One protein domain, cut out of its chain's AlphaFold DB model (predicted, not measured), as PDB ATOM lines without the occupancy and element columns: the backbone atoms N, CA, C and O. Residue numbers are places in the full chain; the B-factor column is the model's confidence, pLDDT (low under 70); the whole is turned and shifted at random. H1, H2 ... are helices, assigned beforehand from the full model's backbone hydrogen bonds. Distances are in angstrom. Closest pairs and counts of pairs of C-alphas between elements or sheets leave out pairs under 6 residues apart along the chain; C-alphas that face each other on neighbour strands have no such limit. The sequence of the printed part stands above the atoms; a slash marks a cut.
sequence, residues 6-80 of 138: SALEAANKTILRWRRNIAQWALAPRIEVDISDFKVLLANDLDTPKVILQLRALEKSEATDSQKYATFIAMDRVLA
ATOM      1  N   SER A   6     -57.693 -22.457  35.727       89.44
ATOM      2  CA  SER A   6     -57.457 -23.832  35.283       89.44
ATOM      3  C   SER A   6     -56.039 -24.330  35.592       89.44
ATOM      4  O   SER A   6     -55.862 -25.493  35.957       89.44
ATOM      5  N   ALA A   7     -55.022 -23.466  35.489       92.25
ATOM      6  CA  ALA A   7     -53.649 -23.814  35.836       92.25
ATOM      7  C   ALA A   7     -53.475 -23.993  37.353       92.25
ATOM      8  O   ALA A   7     -52.833 -24.955  37.783       92.25
ATOM      9  N   LEU A   8     -54.084 -23.119  38.159       92.62
ATOM     10  CA  LEU A   8     -54.070 -23.221  39.623       92.62
ATOM     11  C   LEU A   8     -54.783 -24.487  40.112       92.62
ATOM     12  O   LEU A   8     -54.241 -25.217  40.941       92.62
ATOM     13  N   GLU A   9     -55.949 -24.808  39.558       88.88
ATOM     14  CA  GLU A   9     -56.680 -26.037  39.878       88.88
ATOM     15  C   GLU A   9     -55.881 -27.291  39.511       88.88
ATOM     16  O   GLU A   9     -55.809 -28.241  40.294       88.88
ATOM     17  N   ALA A  10     -55.241 -27.305  38.339       89.31
ATOM     18  CA  ALA A  10     -54.391 -28.415  37.921       89.31
ATOM     19  C   ALA A  10     -53.166 -28.586  38.840       89.31
ATOM     20  O   ALA A  10     -52.781 -29.718  39.165       89.31
ATOM     21  N   ALA A  11     -52.567 -27.479  39.292       93.75
ATOM     22  CA  ALA A  11     -51.479 -27.494  40.265       93.75
ATOM     23  C   ALA A  11     -51.951 -28.033  41.626       93.75
ATOM     24  O   ALA A  11     -51.318 -28.940  42.170       93.75
ATOM     25  N   ASN A  12     -53.101 -27.567  42.124       92.19
ATOM     26  CA  ASN A  12     -53.693 -28.044  43.374       92.19
ATOM     27  C   ASN A  12     -53.986 -29.554  43.324       92.19
ATOM     28  O   ASN A  12     -53.542 -30.308  44.190       92.19
ATOM     29  N   LYS A  13     -54.632 -30.026  42.249       90.44
ATOM     30  CA  LYS A  13     -54.887 -31.460  42.017       90.44
ATOM     31  C   LYS A  13     -53.596 -32.282  42.020       90.44
ATOM     32  O   LYS A  13     -53.580 -33.401  42.531       90.44
ATOM     33  N   THR A  14     -52.509 -31.736  41.470       95.00
ATOM     34  CA  THR A  14     -51.196 -32.400  41.468       95.00
ATOM     35  C   THR A  14     -50.641 -32.534  42.885       95.00
ATOM     36  O   THR A  14     -50.275 -33.639  43.280       95.00
ATOM     37  N   ILE A  15     -50.619 -31.450  43.667       95.00
ATOM     38  CA  ILE A  15     -50.082 -31.470  45.036       95.00
ATOM     39  C   ILE A  15     -50.899 -32.384  45.954       95.00
ATOM     40  O   ILE A  15     -50.314 -33.171  46.694       95.00
ATOM     41  N   LEU A  16     -52.233 -32.354  45.875       91.62
ATOM     42  CA  LEU A  16     -53.088 -33.250  46.663       91.62
ATOM     43  C   LEU A  16     -52.849 -34.724  46.319       91.62
ATOM     44  O   LEU A  16     -52.803 -35.574  47.206       91.62
ATOM     45  N   ARG A  17     -52.663 -35.045  45.034       93.75
ATOM     46  CA  ARG A  17     -52.298 -36.402  44.609       93.75
ATOM     47  C   ARG A  17     -50.933 -36.815  45.160       93.75
ATOM     48  O   ARG A  17     -50.805 -37.913  45.688       93.75
ATOM     49  N   TRP A  18     -49.933 -35.942  45.071       96.88
ATOM     50  CA  TRP A  18     -48.592 -36.230  45.578       96.88
ATOM     51  C   TRP A  18     -48.557 -36.423  47.093       96.88
ATOM     52  O   TRP A  18     -47.902 -37.352  47.545       96.88
ATOM     53  N   ARG A  19     -49.301 -35.630  47.871       95.69
ATOM     54  CA  ARG A  19     -49.412 -35.821  49.329       95.69
ATOM     55  C   ARG A  19     -49.992 -37.190  49.689       95.69
ATOM     56  O   ARG A  19     -49.389 -37.901  50.486       95.69
ATOM     57  N   ARG A  20     -51.077 -37.612  49.024       92.06
ATOM     58  CA  ARG A  20     -51.659 -38.959  49.205       92.06
ATOM     59  C   ARG A  20     -50.664 -40.070  48.868       92.06
ATOM     60  O   ARG A  20     -50.497 -41.012  49.638       92.06
ATOM     61  N   ASN A  21     -49.956 -39.939  47.747       95.19
ATOM     62  CA  ASN A  21     -48.924 -40.902  47.367       95.19
ATOM     63  C   ASN A  21     -47.790 -40.954  48.402       95.19
ATOM     64  O   ASN A  21     -47.343 -42.033  48.766       95.19
ATOM     65  N   ILE A  22     -47.345 -39.802  48.913       96.31
ATOM     66  CA  ILE A  22     -46.299 -39.729  49.938       96.31
ATOM     67  C   ILE A  22     -46.749 -40.391  51.236       96.31
ATOM     68  O   ILE A  22     -45.953 -41.118  51.827       96.31
ATOM     69  N   ALA A  23     -48.002 -40.202  51.654       92.88
ATOM     70  CA  ALA A  23     -48.565 -40.891  52.811       92.88
ATOM     71  C   ALA A  23     -48.558 -42.419  52.628       92.88
ATOM     72  O   ALA A  23     -48.146 -43.143  53.533       92.88
ATOM     73  N   GLN A  24     -48.917 -42.911  51.437       92.25
ATOM     74  CA  GLN A  24     -48.851 -44.337  51.106       92.25
ATOM     75  C   GLN A  24     -47.405 -44.859  51.102       92.25
ATOM     76  O   GLN A  24     -47.086 -45.834  51.782       92.25
ATOM     77  N   TRP A  25     -46.504 -44.198  50.371       97.19
ATOM     78  CA  TRP A  25     -45.108 -44.623  50.248       97.19
ATOM     79  C   TRP A  25     -44.331 -44.478  51.560       97.19
ATOM     80  O   TRP A  25     -43.319 -45.150  51.768       97.19
ATOM     81  N   ALA A  26     -44.811 -43.642  52.487       94.69
ATOM     82  CA  ALA A  26     -44.224 -43.498  53.811       94.69
ATOM     83  C   ALA A  26     -44.209 -44.818  54.598       94.69
ATOM     84  O   ALA A  26     -43.378 -44.939  55.497       94.69
ATOM     85  N   LEU A  27     -45.058 -45.790  54.254       93.75
ATOM     86  CA  LEU A  27     -45.105 -47.113  54.882       93.75
ATOM     87  C   LEU A  27     -43.939 -48.027  54.466       93.75
ATOM     88  O   LEU A  27     -43.647 -49.002  55.156       93.75
ATOM     89  N   ALA A  28     -43.262 -47.724  53.355       96.19
ATOM     90  CA  ALA A  28     -42.143 -48.514  52.860       96.19
ATOM     91  C   ALA A  28     -40.835 -48.225  53.637       96.19
ATOM     92  O   ALA A  28     -40.664 -47.124  54.180       96.19
ATOM     93  N   PRO A  29     -39.872 -49.171  53.667       96.88
ATOM     94  CA  PRO A  29     -38.569 -48.969  54.303       96.88
ATOM     95  C   PRO A  29     -37.851 -47.716  53.793       96.88
ATOM     96  O   PRO A  29     -37.913 -47.385  52.605       96.88
ATOM     97  N   ARG A  30     -37.143 -47.020  54.687       96.94
ATOM     98  CA  ARG A  30     -36.341 -45.843  54.328       96.94
ATOM     99  C   ARG A  30     -35.019 -46.284  53.717       96.94
ATOM    100  O   ARG A  30     -34.308 -47.097  54.299       96.94
ATOM    101  N   ILE A  31     -34.713 -45.717  52.558       97.62
ATOM    102  CA  ILE A  31     -33.477 -45.959  51.821       97.62
ATOM    103  C   ILE A  31     -32.845 -44.628  51.430       97.62
ATOM    104  O   ILE A  31     -33.524 -43.600  51.363       97.62
ATOM    105  N   GLU A  32     -31.558 -44.672  51.121       96.38
ATOM    106  CA  GLU A  32     -30.905 -43.610  50.369       96.38
ATOM    107  C   GLU A  32     -31.105 -43.841  48.870       96.38
ATOM    108  O   GLU A  32     -31.201 -44.979  48.402       96.38
ATOM    109  N   VAL A  33     -31.183 -42.750  48.117       96.62
ATOM    110  CA  VAL A  33     -31.329 -42.761  46.660       96.62
ATOM    111  C   VAL A  33     -30.313 -41.818  46.046       96.62
ATOM    112  O   VAL A  33     -29.983 -40.778  46.621       96.62
ATOM    113  N   ASP A  34     -29.836 -42.172  44.858       96.38
ATOM    114  CA  ASP A  34     -29.051 -41.250  44.055       96.38
ATOM    115  C   ASP A  34     -29.967 -40.169  43.466       96.38
ATOM    116  O   ASP A  34     -30.987 -40.458  42.842       96.38
ATOM    117  N   ILE A  35     -29.595 -38.911  43.688       96.12
ATOM    118  CA  ILE A  35     -30.299 -37.717  43.202       96.12
ATOM    119  C   ILE A  35     -29.400 -36.864  42.300       96.12
ATOM    120  O   ILE A  35     -29.642 -35.668  42.136       96.12
ATOM    121  N   SER A  36     -28.323 -37.440  41.762       96.94
ATOM    122  CA  SER A  36     -27.336 -36.720  40.950       96.94
ATOM    123  C   SER A  36     -27.970 -36.039  39.738       96.94
ATOM    124  O   SER A  36     -27.711 -34.858  39.511       96.94
ATOM    125  N   ASP A  37     -28.890 -36.714  39.048       95.69
ATOM    126  CA  ASP A  37     -29.617 -36.135  37.911       95.69
ATOM    127  C   ASP A  37     -30.410 -34.883  38.315       95.69
ATOM    128  O   ASP A  37     -30.353 -33.853  37.642       95.69
ATOM    129  N   PHE A  38     -31.076 -34.917  39.471       97.19
ATOM    130  CA  PHE A  38     -31.784 -33.756  40.005       97.19
ATOM    131  C   PHE A  38     -30.831 -32.624  40.402       97.19
ATOM    132  O   PHE A  38     -31.130 -31.455  40.160       97.19
ATOM    133  N   LYS A  39     -29.665 -32.943  40.979       96.50
ATOM    134  CA  LYS A  39     -28.644 -31.939  41.320       96.50
ATOM    135  C   LYS A  39     -28.114 -31.226  40.078       96.50
ATOM    136  O   LYS A  39     -27.907 -30.018  40.141       96.50
ATOM    137  N   VAL A  40     -27.934 -31.937  38.962       97.94
ATOM    138  CA  VAL A  40     -27.536 -31.333  37.680       97.94
ATOM    139  C   VAL A  40     -28.590 -30.335  37.202       97.94
ATOM    140  O   VAL A  40     -28.239 -29.226  36.810       97.94
ATOM    141  N   LEU A  41     -29.878 -30.684  37.292       97.69
ATOM    142  CA  LEU A  41     -30.968 -29.769  36.931       97.69
ATOM    143  C   LEU A  41     -31.013 -28.530  37.832       97.69
ATOM    144  O   LEU A  41     -31.160 -27.417  37.339       97.69
ATOM    145  N   LEU A  42     -30.850 -28.711  39.142       96.50
ATOM    146  CA  LEU A  42     -30.837 -27.602  40.097       96.50
ATOM    147  C   LEU A  42     -29.617 -26.690  39.906       96.50
ATOM    148  O   LEU A  42     -29.742 -25.473  40.014       96.50
ATOM    149  N   ALA A  43     -28.450 -27.254  39.592       97.19
ATOM    150  CA  ALA A  43     -27.246 -26.484  39.284       97.19
ATOM    151  C   ALA A  43     -27.351 -25.730  37.947       97.19
ATOM    152  O   ALA A  43     -26.678 -24.719  37.754       97.19
ATOM    153  N   ASN A  44     -28.204 -26.200  37.036       96.00
ATOM    154  CA  ASN A  44     -28.505 -25.538  35.776       96.00
ATOM    155  C   ASN A  44     -29.601 -24.475  35.959       96.00
ATOM    156  O   ASN A  44     -30.747 -24.694  35.579       96.00
ATOM    157  N   ASP A  45     -29.237 -23.337  36.553       96.44
ATOM    158  CA  ASP A  45     -30.121 -22.173  36.741       96.44
ATOM    159  C   ASP A  45     -31.454 -22.505  37.436       96.44
ATOM    160  O   ASP A  45     -32.520 -22.026  37.051       96.44
ATOM    161  N   LEU A  46     -31.402 -23.369  38.460       94.44
ATOM    162  CA  LEU A  46     -32.577 -23.815  39.214       94.44
ATOM    163  C   LEU A  46     -33.716 -24.273  38.289       94.44
ATOM    164  O   LEU A  46     -34.844 -23.784  38.409       94.44
ATOM    165  N   ASP A  47     -33.439 -25.226  37.388       97.12
ATOM    166  CA  ASP A  47     -34.403 -25.768  36.414       97.12
ATOM    167  C   ASP A  47     -35.495 -26.630  37.087       97.12
ATOM    168  O   ASP A  47     -35.659 -27.834  36.866       97.12
ATOM    169  N   THR A  48     -36.265 -25.986  37.957       95.75
ATOM    170  CA  THR A  48     -37.391 -26.539  38.699       95.75
ATOM    171  C   THR A  48     -38.512 -27.045  37.787       95.75
ATOM    172  O   THR A  48     -39.112 -28.063  38.147       95.75
ATOM    173  N   PRO A  49     -38.779 -26.478  36.586       95.62
ATOM    174  CA  PRO A  49     -39.712 -27.095  35.648       95.62
ATOM    175  C   PRO A  49     -39.285 -28.509  35.244       95.62
ATOM    176  O   PRO A  49     -40.113 -29.424  35.288       95.62
ATOM    177  N   LYS A  50     -38.003 -28.734  34.910       97.44
ATOM    178  CA  LYS A  50     -37.517 -30.087  34.589       97.44
ATOM    179  C   LYS A  50     -37.509 -31.010  35.799       97.44
ATOM    180  O   LYS A  50     -37.866 -32.177  35.647       97.44
ATOM    181  N   VAL A  51     -37.191 -30.502  36.991       97.88
ATOM    182  CA  VAL A  51     -37.304 -31.283  38.237       97.88
ATOM    183  C   VAL A  51     -38.740 -31.780  38.434       97.88
ATOM    184  O   VAL A  51     -38.956 -32.973  38.641       97.88
ATOM    185  N   ILE A  52     -39.743 -30.903  38.297       97.50
ATOM    186  CA  ILE A  52     -41.163 -31.277  38.420       97.50
ATOM    187  C   ILE A  52     -41.554 -32.311  37.355       97.50
ATOM    188  O   ILE A  52     -42.282 -33.260  37.658       97.50
ATOM    189  N   LEU A  53     -41.077 -32.165  36.114       97.50
ATOM    190  CA  LEU A  53     -41.328 -33.142  35.050       97.50
ATOM    191  C   LEU A  53     -40.731 -34.518  35.375       97.50
ATOM    192  O   LEU A  53     -41.413 -35.527  35.192       97.50
ATOM    193  N   GLN A  54     -39.507 -34.569  35.903       98.06
ATOM    194  CA  GLN A  54     -38.886 -35.824  36.325       98.06
ATOM    195  C   GLN A  54     -39.613 -36.460  37.513       98.06
ATOM    196  O   GLN A  54     -39.836 -37.668  37.497       98.06
ATOM    197  N   LEU A  55     -40.072 -35.675  38.492       98.19
ATOM    198  CA  LEU A  55     -40.900 -36.193  39.589       98.19
ATOM    199  C   LEU A  55     -42.214 -36.802  39.076       98.19
ATOM    200  O   LEU A  55     -42.601 -37.883  39.514       98.19
ATOM    201  N   ARG A  56     -42.874 -36.173  38.091       97.88
ATOM    202  CA  ARG A  56     -44.074 -36.737  37.434       97.88
ATOM    203  C   ARG A  56     -43.782 -38.031  36.673       97.88
ATOM    204  O   ARG A  56     -44.653 -38.897  36.603       97.88
ATOM    205  N   ALA A  57     -42.601 -38.153  36.072       98.12
ATOM    206  CA  ALA A  57     -42.178 -39.384  35.411       98.12
ATOM    207  C   ALA A  57     -41.896 -40.489  36.441       98.12
ATOM    208  O   ALA A  57     -42.401 -41.601  36.297       98.12
ATOM    209  N   LEU A  58     -41.171 -40.162  37.515       98.25
ATOM    210  CA  LEU A  58     -40.867 -41.077  38.614       98.25
ATOM    211  C   LEU A  58     -42.140 -41.592  39.293       98.25
ATOM    212  O   LEU A  58     -42.250 -42.793  39.527       98.25
ATOM    213  N   GLU A  59     -43.118 -40.716  39.543       97.50
ATOM    214  CA  GLU A  59     -44.435 -41.067  40.096       97.50
ATOM    215  C   GLU A  59     -45.072 -42.259  39.360       97.50
ATOM    216  O   GLU A  59     -45.586 -43.182  39.993       97.50
ATOM    217  N   LYS A  60     -44.989 -42.255  38.023       96.88
ATOM    218  CA  LYS A  60     -45.611 -43.243  37.126       96.88
ATOM    219  C   LYS A  60     -44.702 -44.416  36.755       96.88
ATOM    220  O   LYS A  60     -45.116 -45.267  35.979       96.88
ATOM    221  N   SER A  61     -43.467 -44.430  37.242       97.62
ATOM    222  CA  SER A  61     -42.493 -45.473  36.921       97.62
ATOM    223  C   SER A  61     -42.678 -46.730  37.779       97.62
ATOM    224  O   SER A  61     -43.355 -46.699  38.810       97.62
ATOM    225  N   GLU A  62     -41.978 -47.798  37.400       97.38
ATOM    226  CA  GLU A  62     -41.870 -49.060  38.151       97.38
ATOM    227  C   GLU A  62     -40.925 -48.974  39.370       97.38
ATOM    228  O   GLU A  62     -40.591 -49.988  39.978       97.38
ATOM    229  N   ALA A  63     -40.452 -47.773  39.734       97.62
ATOM    230  CA  ALA A  63     -39.655 -47.589  40.942       97.62
ATOM    231  C   ALA A  63     -40.442 -48.023  42.189       97.62
ATOM    232  O   ALA A  63     -41.654 -47.818  42.291       97.62
ATOM    233  N   THR A  64     -39.730 -48.582  43.162       98.25
ATOM    234  CA  THR A  64     -40.325 -48.997  44.438       98.25
ATOM    235  C   THR A  64     -40.838 -47.796  45.231       98.25
ATOM    236  O   THR A  64     -40.318 -46.684  45.107       98.25
ATOM    237  N   ASP A  65     -41.805 -48.024  46.117       98.38
ATOM    238  CA  ASP A  65     -42.335 -46.988  47.011       98.38
ATOM    239  C   ASP A  65     -41.231 -46.342  47.862       98.38
ATOM    240  O   ASP A  65     -41.202 -45.123  48.019       98.38
ATOM    241  N   SER A  66     -40.254 -47.131  48.325       98.44
ATOM    242  CA  SER A  66     -39.056 -46.636  49.017       98.44
ATOM    243  C   SER A  66     -38.262 -45.632  48.174       98.44
ATOM    244  O   SER A  66     -37.880 -44.575  48.678       98.44
ATOM    245  N   GLN A  67     -38.035 -45.935  46.890       98.38
ATOM    246  CA  GLN A  67     -37.328 -45.041  45.965       98.38
ATOM    247  C   GLN A  67     -38.140 -43.778  45.676       98.38
ATOM    248  O   GLN A  67     -37.600 -42.674  45.735       98.38
ATOM    249  N   LYS A  68     -39.442 -43.926  45.403       98.56
ATOM    250  CA  LYS A  68     -40.344 -42.797  45.148       98.56
ATOM    251  C   LYS A  68     -40.392 -41.860  46.352       98.56
ATOM    252  O   LYS A  68     -40.140 -40.668  46.201       98.56
ATOM    253  N   TYR A  69     -40.617 -42.397  47.550       98.44
ATOM    254  CA  TYR A  69     -40.632 -41.619  48.785       98.44
ATOM    255  C   TYR A  69     -39.319 -40.861  48.996       98.44
ATOM    256  O   TYR A  69     -39.330 -39.643  49.167       98.44
ATOM    257  N   ALA A  70     -38.181 -41.563  48.959       98.31
ATOM    258  CA  ALA A  70     -36.886 -40.960  49.255       98.31
ATOM    259  C   ALA A  70     -36.542 -39.822  48.278       98.31
ATOM    260  O   ALA A  70     -36.121 -38.749  48.716       98.31
ATOM    261  N   THR A  71     -36.796 -40.005  46.978       98.31
ATOM    262  CA  THR A  71     -36.538 -38.968  45.968       98.31
ATOM    263  C   THR A  71     -37.458 -37.762  46.139       98.31
ATOM    264  O   THR A  71     -36.987 -36.625  46.111       98.31
ATOM    265  N   PHE A  72     -38.759 -37.981  46.352       98.38
ATOM    266  CA  PHE A  72     -39.709 -36.884  46.544       98.38
ATOM    267  C   PHE A  72     -39.382 -36.060  47.796       98.38
ATOM    268  O   PHE A  72     -39.357 -34.835  47.715       98.38
ATOM    269  N   ILE A  73     -39.056 -36.702  48.924       97.81
ATOM    270  CA  ILE A  73     -38.660 -35.997  50.154       97.81
ATOM    271  C   ILE A  73     -37.326 -35.265  49.981       97.81
ATOM    272  O   ILE A  73     -37.166 -34.154  50.485       97.81
ATOM    273  N   ALA A  74     -36.369 -35.842  49.251       97.69
ATOM    274  CA  ALA A  74     -35.117 -35.156  48.946       97.69
ATOM    275  C   ALA A  74     -35.354 -33.879  48.124       97.69
ATOM    276  O   ALA A  74     -34.735 -32.853  48.407       97.69
ATOM    277  N   MET A  75     -36.261 -33.922  47.144       98.00
ATOM    278  CA  MET A  75     -36.605 -32.758  46.322       98.00
ATOM    279  C   MET A  75     -37.464 -31.735  47.063       98.00
ATOM    280  O   MET A  75     -37.283 -30.536  46.855       98.00
ATOM    281  N   ASP A  76     -38.341 -32.167  47.969       97.44
ATOM    282  CA  ASP A  76     -39.185 -31.259  48.754       97.44
ATOM    283  C   ASP A  76     -38.365 -30.324  49.657       97.44
ATOM    284  O   ASP A  76     -38.764 -29.190  49.907       97.44
ATOM    285  N   ARG A  77     -37.151 -30.731  50.057       94.81
ATOM    286  CA  ARG A  77     -36.203 -29.856  50.777       94.81
ATOM    287  C   ARG A  77     -35.793 -28.613  49.986       94.81
ATOM    288  O   ARG A  77     -35.368 -27.635  50.590       94.81
ATOM    289  N   VAL A  78     -35.874 -28.669  48.657       95.44
ATOM    290  CA  VAL A  78     -35.542 -27.553  47.761       95.44
ATOM    291  C   VAL A  78     -36.811 -26.886  47.240       95.44
ATOM    292  O   VAL A  78     -36.892 -25.662  47.217       95.44
ATOM    293  N   LEU A  79     -37.805 -27.679  46.833       96.69
ATOM    294  CA  LEU A  79     -39.041 -27.173  46.232       96.69
ATOM    295  C   LEU A  79     -40.033 -26.605  47.259       96.69
ATOM    296  O   LEU A  79     -40.912 -25.841  46.866       96.69
ATOM    297  N   ALA A  80     -39.903 -26.973  48.538       96.69
ATOM    298  CA  ALA A  80     -40.733 -26.506  49.649       96.69
ATOM    299  C   ALA A  80     -42.250 -26.621  49.382       96.69
ATOM    300  O   ALA A  80     -43.024 -25.710  49.674       96.69
TER     301      ALA A  80
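AT A GLANCE: This is residues 6 to 80 of the 138 residues of an uncharacterized protein of Actinobacteria bacterium (UniProt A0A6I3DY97). Two helices side by side, H3 and H4, make the middle of this model, with the short H2 along one side and the long H1 on the other side. H1 slants away from the middle pair, meeting H4 near its own last residues, and residues 6 to 13 of H1 stick out. The printed part has 75 residues with four named helices, H1, H2, H3 and H4 in chain order, and no named strand; the class is all helix. It is compact, with a radius of gyration of the C-alphas of 12.5 A and spans of 32 by 30 by 22 A.

IN THESE COORDINATES: H1, residues 6 to 25, begins at C-alpha 6 (-57.457, -23.832, 35.283) and is 28.4 A long. H2, residues 36 to 43, measures 10.4 A, and H3, residues 48 to 59, measures 16.2 A. H4, residues 65 to 79, is 20.1 A long and ends at C-alpha 79 (-39.041, -27.173, 46.232).

HOW THE PARTS SIT: H1 touches H4 with residues 22 to 25 alone, at a steep tilt of 48 degrees, opposite ways; the closest C-alphas, of Trp 25 and Asp 65, are 4.9 A apart. H1 and H3 are near each other, and H1 and H2 are apart. H2 and H3 form a helical hairpin at a shallow tilt of 22 degrees; H3 touches H2 with residues 48 to 51 alone, and the closest C-alphas, of Phe 38 and Val 51, are 6.3 A apart. H3 and H4 form another at 15 degrees, with the closest C-alphas, of Glu 59 and Lys 68, 6.7 A apart. H2 and H4 are near each other. In H1, H2 and H3 every O i to N i+4 pair is within hydrogen-bond range; in H4 10 of 11 are.

THE WHOLE: The C-alphas farthest apart, of Ser 6 and Pro 29, are 36.7 A apart. The printed part has no cut and no long link. Its mean pLDDT is 96.0, and no printed residue is under 70.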